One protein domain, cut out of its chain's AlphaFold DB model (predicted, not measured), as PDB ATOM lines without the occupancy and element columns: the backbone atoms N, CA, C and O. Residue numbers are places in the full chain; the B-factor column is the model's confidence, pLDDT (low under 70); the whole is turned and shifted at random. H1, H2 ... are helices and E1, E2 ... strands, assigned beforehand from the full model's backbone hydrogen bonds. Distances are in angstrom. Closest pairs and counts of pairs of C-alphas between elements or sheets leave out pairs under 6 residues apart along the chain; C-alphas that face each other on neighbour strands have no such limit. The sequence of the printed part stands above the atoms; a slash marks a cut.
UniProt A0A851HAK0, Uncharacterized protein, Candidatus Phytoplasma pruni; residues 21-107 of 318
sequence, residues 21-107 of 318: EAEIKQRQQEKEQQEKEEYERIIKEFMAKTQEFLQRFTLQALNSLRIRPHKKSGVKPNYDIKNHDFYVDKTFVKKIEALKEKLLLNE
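AT A GLANCE: This is residues 21 to 107 of the 318 residues of an uncharacterized protein of Candidatus Phytoplasma pruni (UniProt A0A851HAK0). A small three-stranded sheet, H2, H3 and the last part of H1 make a head; residues 21 to 42 of the long helix H1 stick out as an arm. The printed part has 87 residues, mostly helix, ordered H1 H2 E1 E2 E3 H3; the mixed sheet runs E1 E3 E2. It is loose, radius of gyration of the C-alphas 17.3 A, spanning 60 by 29 by 16 A.

IN THESE COORDINATES: E1 is residues 66 to 69, E3 85 to 88, E2 78 to 80, H2 59 to 64. H1, 21 to 54, 49.5 A, begins at C-alpha (81.463, 86.941, 47.026); H3, 93 to 107, 21.8 A, ends at (39.340, 74.548, 10.041).

HOW THE PARTS SIT: E1 and E3 are parallel, N 68 to O 86 2.8 A; hairpin E2 and E3 is antiparallel, N 87 to O 78 2.7 A. H3 only grazes the sheet, closest C-alphas Pro 69 and Val 93, 6.3 A. H3 touches H2, closest C-alphas Leu 104 and Leu 59, 6.6 A, and H1's residues 47 to 54, closest Lys 100 and Leu 54, 6.8 A, at a steep tilt of 41 degrees. Every O i to N i+4 pair is within hydrogen-bond range in H1 and H2, 10 of 11 in H3.

THE WHOLE: The farthest C-alphas, Glu 21 and Gln 60, are 60.3 A apart. The printed part has no cut and no long link; pLDDT is under 70 for 20 residues, among them 72 to 77.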
ATOM      1  N   GLU A  21      82.068  86.092  48.058       79.25
ATOM      2  CA  GLU A  21      81.463  86.941  47.026       79.25
ATOM      3  C   GLU A  21      81.154  86.166  45.738       79.25
ATOM      4  O   GLU A  21      80.100  86.385  45.134       79.25
ATOM      5  N   ALA A  22      82.028  85.241  45.332       81.88
ATOM      6  CA  ALA A  22      81.791  84.362  44.190       81.88
ATOM      7  C   ALA A  22      80.613  83.403  44.440       81.88
ATOM      8  O   ALA A  22      79.725  83.303  43.595       81.88
ATOM      9  N   GLU A  23      80.538  82.783  45.623       84.44
ATOM     10  CA  GLU A  23      79.409  81.923  46.010       84.44
ATOM     11  C   GLU A  23      78.076  82.684  46.054       84.44
ATOM     12  O   GLU A  23      77.042  82.167  45.622       84.44
ATOM     13  N   ILE A  24      78.074  83.924  46.553       80.56
ATOM     14  CA  ILE A  24      76.872  84.770  46.583       80.56
ATOM     15  C   ILE A  24      76.420  85.111  45.160       80.56
ATOM     16  O   ILE A  24      75.228  84.992  44.864       80.56
ATOM     17  N   LYS A  25      77.348  85.489  44.271       83.75
ATOM     18  CA  LYS A  25      77.041  85.778  42.861       83.75
ATOM     19  C   LYS A  25      76.515  84.544  42.130       83.75
ATOM     20  O   LYS A  25      75.529  84.648  41.408       83.75
ATOM     21  N   GLN A  26      77.111  83.378  42.362       85.25
ATOM     22  CA  GLN A  26      76.673  82.126  41.750       85.25
ATOM     23  C   GLN A  26      75.263  81.733  42.217       85.25
ATOM     24  O   GLN A  26      74.397  81.450  41.393       85.25
ATOM     25  N   ARG A  27      74.969  81.835  43.521       79.38
ATOM     26  CA  ARG A  27      73.615  81.596  44.055       79.38
ATOM     27  C   ARG A  27      72.579  82.600  43.548       79.38
ATOM     28  O   ARG A  27      71.404  82.256  43.446       79.38
ATOM     29  N   GLN A  28      72.974  83.844  43.281       76.06
ATOM     30  CA  GLN A  28      72.086  84.838  42.671       76.06
ATOM     31  C   GLN A  28      71.764  84.471  41.220       76.06
ATOM     32  O   GLN A  28      70.592  84.458  40.855       76.06
ATOM     33  N   GLN A  29      72.769  84.077  40.434       82.94
ATOM     34  CA  GLN A  29      72.576  83.631  39.051       82.94
ATOM     35  C   GLN A  29      71.699  82.375  38.957       82.94
ATOM     36  O   GLN A  29      70.808  82.307  38.115       82.94
ATOM     37  N   GLU A  30      71.894  81.403  39.851       84.06
ATOM     38  CA  GLU A  30      71.055  80.200  39.912       84.06
ATOM     39  C   GLU A  30      69.594  80.528  40.247       84.06
ATOM     40  O   GLU A  30      68.685  79.955  39.648       84.06
ATOM     41  N   LYS A  31      69.347  81.478  41.158       76.50
ATOM     42  CA  LYS A  31      67.986  81.935  41.480       76.50
ATOM     43  C   LYS A  31      67.320  82.648  40.308       76.50
ATOM     44  O   LYS A  31      66.176  82.337  39.998       76.50
ATOM     45  N   GLU A  32      68.023  83.558  39.640       75.75
ATOM     46  CA  GLU A  32      67.496  84.261  38.462       75.75
ATOM     47  C   GLU A  32      67.164  83.286  37.325       75.75
ATOM     48  O   GLU A  32      66.126  83.409  36.670       75.75
ATOM     49  N   GLN A  33      68.014  82.277  37.119       81.75
ATOM     50  CA  GLN A  33      67.782  81.234  36.126       81.75
ATOM     51  C   GLN A  33      66.557  80.375  36.481       81.75
ATOM     52  O   GLN A  33      65.711  80.137  35.619       81.75
ATOM     53  N   GLN A  34      66.408  79.974  37.748       70.94
ATOM     54  CA  GLN A  34      65.236  79.228  38.220       70.94
ATOM     55  C   GLN A  34      63.936  80.032  38.074       70.94
ATOM     56  O   GLN A  34      62.931  79.498  37.602       70.94
ATOM     57  N   GLU A  35      63.948  81.322  38.418       65.25
ATOM     58  CA  GLU A  35      62.788  82.208  38.255       65.25
ATOM     59  C   GLU A  35      62.399  82.370  36.779       65.25
ATOM     60  O   GLU A  35      61.211  82.370  36.435       65.25
ATOM     61  N   LYS A  36      63.390  82.456  35.885       71.31
ATOM     62  CA  LYS A  36      63.165  82.538  34.440       71.31
ATOM     63  C   LYS A  36      62.550  81.254  33.882       71.31
ATOM     64  O   LYS A  36      61.569  81.327  33.141       71.31
ATOM     65  N   GLU A  37      63.082  80.093  34.252       77.06
ATOM     66  CA  GLU A  37      62.556  78.789  33.830       77.06
ATOM     67  C   GLU A  37      61.130  78.557  34.344       77.06
ATOM     68  O   GLU A  37      60.255  78.087  33.608       77.06
ATOM     69  N   GLU A  38      60.856  78.945  35.590       65.88
ATOM     70  CA  GLU A  38      59.513  78.877  36.153       65.88
ATOM     71  C   GLU A  38      58.537  79.799  35.407       65.88
ATOM     72  O   GLU A  38      57.423  79.381  35.071       65.88
ATOM     73  N   TYR A  39      58.959  81.022  35.084       69.50
ATOM     74  CA  TYR A  39      58.154  81.963  34.311       69.50
ATOM     75  C   TYR A  39      57.852  81.445  32.896       69.50
ATOM     76  O   TYR A  39      56.703  81.496  32.444       69.50
ATOM     77  N   GLU A  40      58.845  80.880  32.204       74.06
ATOM     78  CA  GLU A  40      58.665  80.266  30.884       74.06
ATOM     79  C   GLU A  40      57.706  79.071  30.932       74.06
ATOM     80  O   GLU A  40      56.811  78.956  30.083       74.06
ATOM     81  N   ARG A  41      57.820  78.219  31.960       76.50
ATOM     82  CA  ARG A  41      56.895  77.104  32.197       76.50
ATOM     83  C   ARG A  41      55.458  77.598  32.371       76.50
ATOM     84  O   ARG A  41      54.555  77.073  31.718       76.50
ATOM     85  N   ILE A  42      55.249  78.623  33.200       68.62
ATOM     86  CA  ILE A  42      53.926  79.217  33.449       68.62
ATOM     87  C   ILE A  42      53.335  79.791  32.156       68.62
ATOM     88  O   ILE A  42      52.157  79.572  31.864       68.62
ATOM     89  N   ILE A  43      54.140  80.490  31.346       74.25
ATOM     90  CA  ILE A  43      53.696  81.017  30.049       74.25
ATOM     91  C   ILE A  43      53.280  79.887  29.111       74.25
ATOM     92  O   ILE A  43      52.233  79.982  28.467       74.25
ATOM     93  N   LYS A  44      54.087  78.827  29.014       76.12
ATOM     94  CA  LYS A  44      53.808  77.690  28.133       76.12
ATOM     95  C   LYS A  44      52.490  77.013  28.509       76.12
ATOM     96  O   LYS A  44      51.655  76.774  27.638       76.12
ATOM     97  N   GLU A  45      52.280  76.769  29.799       75.12
ATOM     98  CA  GLU A  45      51.041  76.187  30.316       75.12
ATOM     99  C   GLU A  45      49.832  77.096  30.044       75.12
ATOM    100  O   GLU A  45      48.784  76.635  29.589       75.12
ATOM    101  N   PHE A  46      49.987  78.406  30.260       77.31
ATOM    102  CA  PHE A  46      48.949  79.392  29.972       77.31
ATOM    103  C   PHE A  46      48.555  79.414  28.486       77.31
ATOM    104  O   PHE A  46      47.363  79.443  28.162       77.31
ATOM    105  N   MET A  47      49.531  79.377  27.576       81.19
ATOM    106  CA  MET A  47      49.267  79.386  26.136       81.19
ATOM    107  C   MET A  47      48.578  78.100  25.667       81.19
ATOM    108  O   MET A  47      47.626  78.192  24.896       81.19
ATOM    109  N   ALA A  48      48.985  76.929  26.174       77.88
ATOM    110  CA  ALA A  48      48.334  75.652  25.855       77.88
ATOM    111  C   ALA A  48      46.852  75.655  26.264       77.88
ATOM    112  O   ALA A  48      45.959  75.396  25.461       77.88
ATOM    113  N   LYS A  49      46.581  76.089  27.493       73.50
ATOM    114  CA  LYS A  49      45.226  76.241  28.038       73.50
ATOM    115  C   LYS A  49      44.371  77.248  27.269       73.50
ATOM    116  O   LYS A  49      43.167  77.069  27.103       73.50
ATOM    117  N   THR A  50      44.990  78.323  26.786       76.69
ATOM    118  CA  THR A  50      44.305  79.318  25.953       76.69
ATOM    119  C   THR A  50      43.945  78.750  24.582       76.69
ATOM    120  O   THR A  50      42.866  79.039  24.068       76.69
ATOM    121  N   GLN A  51      44.806  77.920  23.999       82.94
ATOM    122  CA  GLN A  51      44.515  77.235  22.742       82.94
ATOM    123  C   GLN A  51      43.324  76.281  22.875       82.94
ATOM    124  O   GLN A  51      42.389  76.376  22.082       82.94
ATOM    125  N   GLU A  52      43.309  75.442  23.913       75.81
ATOM    126  CA  GLU A  52      42.183  74.540  24.202       75.81
ATOM    127  C   GLU A  52      40.862  75.297  24.394       75.81
ATOM    128  O   GLU A  52      39.798  74.822  24.003       75.81
ATOM    129  N   PHE A  53      40.909  76.488  24.995       75.19
ATOM    130  CA  PHE A  53      39.740  77.351  25.150       75.19
ATOM    131  C   PHE A  53      39.209  77.859  23.809       75.19
ATOM    132  O   PHE A  53      38.003  77.802  23.567       75.19
ATOM    133  N   LEU A  54      40.095  78.351  22.941       78.19
ATOM    134  CA  LEU A  54      39.704  78.891  21.641       78.19
ATOM    135  C   LEU A  54      39.125  77.806  20.720       78.19
ATOM    136  O   LEU A  54      38.135  78.061  20.042       78.19
ATOM    137  N   GLN A  55      39.649  76.582  20.790       77.06
ATOM    138  CA  GLN A  55      39.151  75.420  20.041       77.06
ATOM    139  C   GLN A  55      37.738  74.959  20.445       77.06
ATOM    140  O   GLN A  55      37.140  74.132  19.766       77.06
ATOM    141  N   ARG A  56      37.170  75.467  21.548       69.19
ATOM    142  CA  ARG A  56      35.802  75.116  21.983       69.19
ATOM    143  C   ARG A  56      34.723  75.990  21.361       69.19
ATOM    144  O   ARG A  56      33.535  75.732  21.572       69.19
ATOM    145  N   PHE A  57      35.107  77.060  20.674       62.94
ATOM    146  CA  PHE A  57      34.166  77.898  19.950       62.94
ATOM    147  C   PHE A  57      33.887  77.293  18.579       62.94
ATOM    148  O   PHE A  57      34.787  76.780  17.930       62.94
ATOM    149  N   THR A  58      32.642  77.402  18.116       72.38
ATOM    150  CA  THR A  58      32.354  77.214  16.689       72.38
ATOM    151  C   THR A  58      33.100  78.275  15.883       72.38
ATOM    152  O   THR A  58      33.319  79.373  16.399       72.38
ATOM    153  N   LEU A  59      33.414  78.009  14.612       71.62
ATOM    154  CA  LEU A  59      34.117  78.956  13.737       71.62
ATOM    155  C   LEU A  59      33.492  80.365  13.761       71.62
ATOM    156  O   LEU A  59      34.181  81.365  13.954       71.62
ATOM    157  N   GLN A  60      32.159  80.449  13.666       67.25
ATOM    158  CA  GLN A  60      31.426  81.718  13.727       67.25
ATOM    159  C   GLN A  60      31.612  82.444  15.070       67.25
ATOM    160  O   GLN A  60      31.812  83.660  15.094       67.25
ATOM    161  N   ALA A  61      31.554  81.715  16.188       60.28
ATOM    162  CA  ALA A  61      31.769  82.297  17.506       60.28
ATOM    163  C   ALA A  61      33.231  82.729  17.666       60.28
ATOM    164  O   ALA A  61      33.486  83.877  18.016       60.28
ATOM    165  N   LEU A  62      34.188  81.870  17.311       76.69
ATOM    166  CA  LEU A  62      35.615  82.173  17.366       76.69
ATOM    167  C   LEU A  62      35.942  83.435  16.563       76.69
ATOM    168  O   LEU A  62      36.616  84.325  17.077       76.69
ATOM    169  N   ASN A  63      35.393  83.558  15.352       77.50
ATOM    170  CA  ASN A  63      35.569  84.730  14.500       77.50
ATOM    171  C   ASN A  63      35.066  86.013  15.193       77.50
ATOM    172  O   ASN A  63      35.779  87.016  15.258       77.50
ATOM    173  N   SER A  64      33.889  85.959  15.826       75.31
ATOM    174  CA  SER A  64      33.300  87.104  16.535       75.31
ATOM    175  C   SER A  64      33.924  87.426  17.906       75.31
ATOM    176  O   SER A  64      33.635  88.484  18.472       75.31
ATOM    177  N   LEU A  65      34.779  86.549  18.450       79.44
ATOM    178  CA  LEU A  65      35.416  86.722  19.759       79.44
ATOM    179  C   LEU A  65      36.391  87.903  19.753       79.44
ATOM    180  O   LEU A  65      37.313  87.957  18.935       79.44
ATOM    181  N   ARG A  66      36.243  88.819  20.717       88.12
ATOM    182  CA  ARG A  66      37.128  89.986  20.866       88.12
ATOM    183  C   ARG A  66      38.171  89.741  21.949       88.12
ATOM    184  O   ARG A  66      37.822  89.587  23.116       88.12
ATOM    185  N   ILE A  67      39.451  89.760  21.589       89.88
ATOM    186  CA  ILE A  67      40.553  89.668  22.553       89.88
ATOM    187  C   ILE A  67      40.852  91.077  23.066       89.88
ATOM    188  O   ILE A  67      41.074  91.995  22.281       89.88
ATOM    189  N   ARG A  68      40.807  91.290  24.383       86.62
ATOM    190  CA  ARG A  68      40.975  92.621  24.981       86.62
ATOM    191  C   ARG A  68      42.066  92.628  26.048       86.62
ATOM    192  O   ARG A  68      42.162  91.688  26.834       86.62
ATOM    193  N   PRO A  69      42.858  93.705  26.156       87.00
ATOM    194  CA  PRO A  69      43.784  93.852  27.266       87.00
ATOM    195  C   PRO A  69      43.030  94.147  28.569       87.00
ATOM    196  O   PRO A  69      42.096  94.954  28.612       87.00
ATOM    197  N   HIS A  70      43.488  93.560  29.670       77.12
ATOM    198  CA  HIS A  70      43.157  94.036  31.004       77.12
ATOM    199  C   HIS A  70      43.798  95.407  31.258       77.12
ATOM    200  O   HIS A  70      44.926  95.681  30.856       77.12
ATOM    201  N   LYS A  71      43.089  96.267  32.001       73.25
ATOM    202  CA  LYS A  71      43.597  97.586  32.430       73.25
ATOM    203  C   LYS A  71      44.755  97.503  33.437       73.25
ATOM    204  O   LYS A  71      45.365  98.523  33.730       73.25
ATOM    205  N   LYS A  72      45.010  96.326  34.016       61.12
ATOM    206  CA  LYS A  72      46.047  96.078  35.024       61.12
ATOM    207  C   LYS A  72      46.859  94.849  34.620       61.12
ATOM    208  O   LYS A  72      46.262  93.858  34.200       61.12
ATOM    209  N   SER A  73      48.176  94.925  34.776       54.06
ATOM    210  CA  SER A  73      49.095  93.808  34.537       54.06
ATOM    211  C   SER A  73      49.022  92.759  35.651       54.06
ATOM    212  O   SER A  73      48.684  93.087  36.791       54.06
ATOM    213  N   GLY A  74      49.308  91.499  35.320       54.12
ATOM    214  CA  GLY A  74      49.276  90.371  36.264       54.12
ATOM    215  C   GLY A  74      47.864  89.921  36.662       54.12
ATOM    216  O   GLY A  74      47.688  89.165  37.618       54.12
ATOM    217  N   VAL A  75      46.836  90.389  35.948       56.75
ATOM    218  CA  VAL A  75      45.452  89.954  36.157       56.75
ATOM    219  C   VAL A  75      45.192  88.683  35.363       56.75
ATOM    220  O   VAL A  75      45.540  88.584  34.187       56.75
ATOM    221  N   LYS A  76      44.555  87.713  36.023       63.94
ATOM    222  CA  LYS A  76      44.191  86.443  35.400       63.94
ATOM    223  C   LYS A  76      43.237  86.661  34.216       63.94
ATOM    224  O   LYS A  76      42.362  87.523  34.318       63.94
ATOM    225  N   PRO A  77      43.361  85.856  33.151       69.06
ATOM    226  CA  PRO A  77      42.451  85.879  32.014       69.06
ATOM    227  C   PRO A  77      40.983  85.759  32.434       69.06
ATOM    228  O   PRO A  77      40.653  85.029  33.372       69.06
ATOM    229  N   ASN A  78      40.090  86.438  31.719       71.94
ATOM    230  CA  ASN A  78      38.662  86.422  32.012       71.94
ATOM    231  C   ASN A  78      37.818  86.531  30.740       71.94
ATOM    232  O   ASN A  78      37.995  87.454  29.952       71.94
ATOM    233  N   TYR A  79      36.845  85.641  30.577       70.88
ATOM    234  CA  TYR A  79      35.925  85.665  29.445       70.88
ATOM    235  C   TYR A  79      34.552  86.212  29.857       70.88
ATOM    236  O   TYR A  79      33.858  85.642  30.699       70.88
ATOM    237  N   ASP A  80      34.149  87.330  29.253       65.19
ATOM    238  CA  ASP A  80      32.821  87.917  29.401       65.19
ATOM    239  C   ASP A  80      31.885  87.372  28.322       65.19
ATOM    240  O   ASP A  80      31.875  87.823  27.175       65.19
ATOM    241  N   ILE A  81      31.039  86.428  28.722       57.38
ATOM    242  CA  ILE A  81      30.059  85.798  27.837       57.38
ATOM    243  C   ILE A  81      28.996  86.766  27.305       57.38
ATOM    244  O   ILE A  81      28.432  86.516  26.244       57.38
ATOM    245  N   LYS A  82      28.680  87.849  28.030       58.78
ATOM    246  CA  LYS A  82      27.621  88.785  27.625       58.78
ATOM    247  C   LYS A  82      28.070  89.616  26.431       58.78
ATOM    248  O   LYS A  82      27.274  89.871  25.534       58.78
ATOM    249  N   ASN A  83      29.331  90.031  26.452       65.38
ATOM    250  CA  ASN A  83      29.927  90.879  25.427       65.38
ATOM    251  C   ASN A  83      30.819  90.100  24.457       65.38
ATOM    252  O   ASN A  83      31.335  90.695  23.516       65.38
ATOM    253  N   HIS A  84      31.002  88.799  24.681       75.94
ATOM    254  CA  HIS A  84      31.890  87.949  23.900       75.94
ATOM    255  C   HIS A  84      33.322  88.515  23.819       75.94
ATOM    256  O   HIS A  84      33.949  88.580  22.761       75.94
ATOM    257  N   ASP A  85      33.819  88.964  24.972       80.19
ATOM    258  CA  ASP A  85      35.152  89.542  25.134       80.19
ATOM    259  C   ASP A  85      36.026  88.595  25.964       80.19
ATOM    260  O   ASP A  85      35.641  88.199  27.065       80.19
ATOM    261  N   PHE A  86      37.226  88.279  25.489       82.38
ATOM    262  CA  PHE A  86      38.242  87.569  26.252       82.38
ATOM    263  C   PHE A  86      39.332  88.539  26.710       82.38
ATOM    264  O   PHE A  86      40.149  89.009  25.920       82.38
ATOM    265  N   TYR A  87      39.315  88.868  28.001       81.19
ATOM    266  CA  TYR A  87      40.261  89.772  28.636       81.19
ATOM    267  C   TYR A  87      41.517  89.027  29.082       81.19
ATOM    268  O   TYR A  87      41.433  88.034  29.800       81.19
ATOM    269  N   VAL A  88      42.685  89.528  28.689       80.19
ATOM    270  CA  VAL A  88      44.000  88.927  28.966       80.19
ATOM    271  C   VAL A  88      45.014  90.009  29.320       80.19
ATOM    272  O   VAL A  88      44.778  91.192  29.066       80.19
ATOM    273  N   ASP A  89      46.146  89.648  29.925       79.94
ATOM    274  CA  ASP A  89      47.223  90.620  30.134       79.94
ATOM    275  C   ASP A  89      47.668  91.206  28.780       79.94
ATOM    276  O   ASP A  89      47.731  90.506  27.764       79.94
ATOM    277  N   LYS A  90      47.952  92.513  28.763       83.00
ATOM    278  CA  LYS A  90      48.305  93.272  27.556       83.00
ATOM    279  C   LYS A  90      49.460  92.629  26.777       83.00
ATOM    280  O   LYS A  90      49.491  92.734  25.552       83.00
ATOM    281  N   THR A  91      50.379  91.954  27.465       82.81
ATOM    282  CA  THR A  91      51.534  91.271  26.864       82.81
ATOM    283  C   THR A  91      51.156  90.044  26.022       82.81
ATOM    284  O   THR A  91      51.908  89.678  25.118       82.81
ATOM    285  N   PHE A  92      49.982  89.438  26.247       83.88
ATOM    286  CA  PHE A  92      49.531  88.237  25.531       83.88
ATOM    287  C   PHE A  92      48.482  88.493  24.450       83.88
ATOM    288  O   PHE A  92      48.252  87.595  23.646       83.88
ATOM    289  N   VAL A  93      47.891  89.693  24.369       88.69
ATOM    290  CA  VAL A  93      46.833  90.016  23.386       88.69
ATOM    291  C   VAL A  93      47.241  89.606  21.969       88.69
ATOM    292  O   VAL A  93      46.588  88.753  21.380       88.69
ATOM    293  N   LYS A  94      48.389  90.092  21.478       90.12
ATOM    294  CA  LYS A  94      48.878  89.776  20.124       90.12
ATOM    295  C   LYS A  94      49.161  88.285  19.911       90.12
ATOM    296  O   LYS A  94      48.920  87.759  18.831       90.12
ATOM    297  N   LYS A  95      49.690  87.596  20.931       90.12
ATOM    298  CA  LYS A  95      49.995  86.155  20.850       90.12
ATOM    299  C   LYS A  95      48.712  85.330  20.733       90.12
ATOM    300  O   LYS A  95      48.688  84.343  20.009       90.12
ATOM    301  N   ILE A  96      47.663  85.745  21.436       89.94
ATOM    302  CA  ILE A  96      46.365  85.069  21.458       89.94
ATOM    303  C   ILE A  96      45.557  85.402  20.204       89.94
ATOM    304  O   ILE A  96      44.934  84.507  19.647       89.94
ATOM    305  N   GLU A  97      45.623  86.641  19.710       92.88
ATOM    306  CA  GLU A  97      45.072  87.017  18.402       92.88
ATOM    307  C   GLU A  97      45.700  86.179  17.284       92.88
ATOM    308  O   GLU A  97      44.980  85.532  16.534       92.88
ATOM    309  N   ALA A  98      47.031  86.071  17.237       90.88
ATOM    310  CA  ALA A  98      47.708  85.226  16.252       90.88
ATOM    311  C   ALA A  98      47.316  83.740  16.368       90.88
ATOM    312  O   ALA A  98      47.250  83.032  15.364       90.88
ATOM    313  N   LEU A  99      47.061  83.253  17.584       89.12
ATOM    314  CA  LEU A  99      46.605  81.883  17.807       89.12
ATOM    315  C   LEU A  99      45.157  81.678  17.338       89.12
ATOM    316  O   LEU A  99      44.868  80.662  16.711       89.12
ATOM    317  N   LYS A 100      44.272  82.650  17.584       89.56
ATOM    318  CA  LYS A 100      42.902  82.676  17.055       89.56
ATOM    319  C   LYS A 100      42.909  82.620  15.525       89.56
ATOM    320  O   LYS A 100      42.221  81.772  14.970       89.56
ATOM    321  N   GLU A 101      43.700  83.462  14.861       87.88
ATOM    322  CA  GLU A 101      43.791  83.480  13.391       87.88
ATOM    323  C   GLU A 101      44.267  82.132  12.831       87.88
ATOM    324  O   GLU A 101      43.678  81.602  11.894       87.88
ATOM    325  N   LYS A 102      45.277  81.507  13.453       88.50
ATOM    326  CA  LYS A 102      45.727  80.161  13.057       88.50
ATOM    327  C   LYS A 102      44.627  79.105  13.175       88.50
ATOM    328  O   LYS A 102      44.542  78.229  12.325       88.50
ATOM    329  N   LEU A 103      43.812  79.161  14.227       82.50
ATOM    330  CA  LEU A 103      42.704  78.220  14.410       82.50
ATOM    331  C   LEU A 103      41.595  78.433  13.375       82.50
ATOM    332  O   LEU A 103      41.048  77.451  12.887       82.50
ATOM    333  N   LEU A 104      41.312  79.685  13.004       81.31
ATOM    334  CA  LEU A 104      40.353  80.006  11.942       81.31
ATOM    335  C   LEU A 104      40.815  79.483  10.573       81.31
ATOM    336  O   LEU A 104      40.001  78.951   9.830       81.31
ATOM    337  N   LEU A 105      42.115  79.570  10.277       80.00
ATOM    338  CA  LEU A 105      42.703  79.083   9.022       80.00
ATOM    339  C   LEU A 105      42.810  77.548   8.951       80.00
ATOM    340  O   LEU A 105      42.760  76.975   7.868       80.00
ATOM    341  N   ASN A 106      42.962  76.864  10.089       64.50
ATOM    342  CA  ASN A 106      43.133  75.407  10.123       64.50
ATOM    343  C   ASN A 106      41.818  74.620   9.939       64.50
ATOM    344  O   ASN A 106      41.873  73.451   9.565       64.50
ATOM    345  N   GLU A 107      40.647  75.218  10.200       56.62
ATOM    346  CA  GLU A 107      39.340  74.548  10.041       56.62
ATOM    347  C   GLU A 107      38.716  74.709   8.642       56.62
ATOM    348  O   GLU A 107      37.784  73.978   8.311       56.62
TER     349      GLU A 107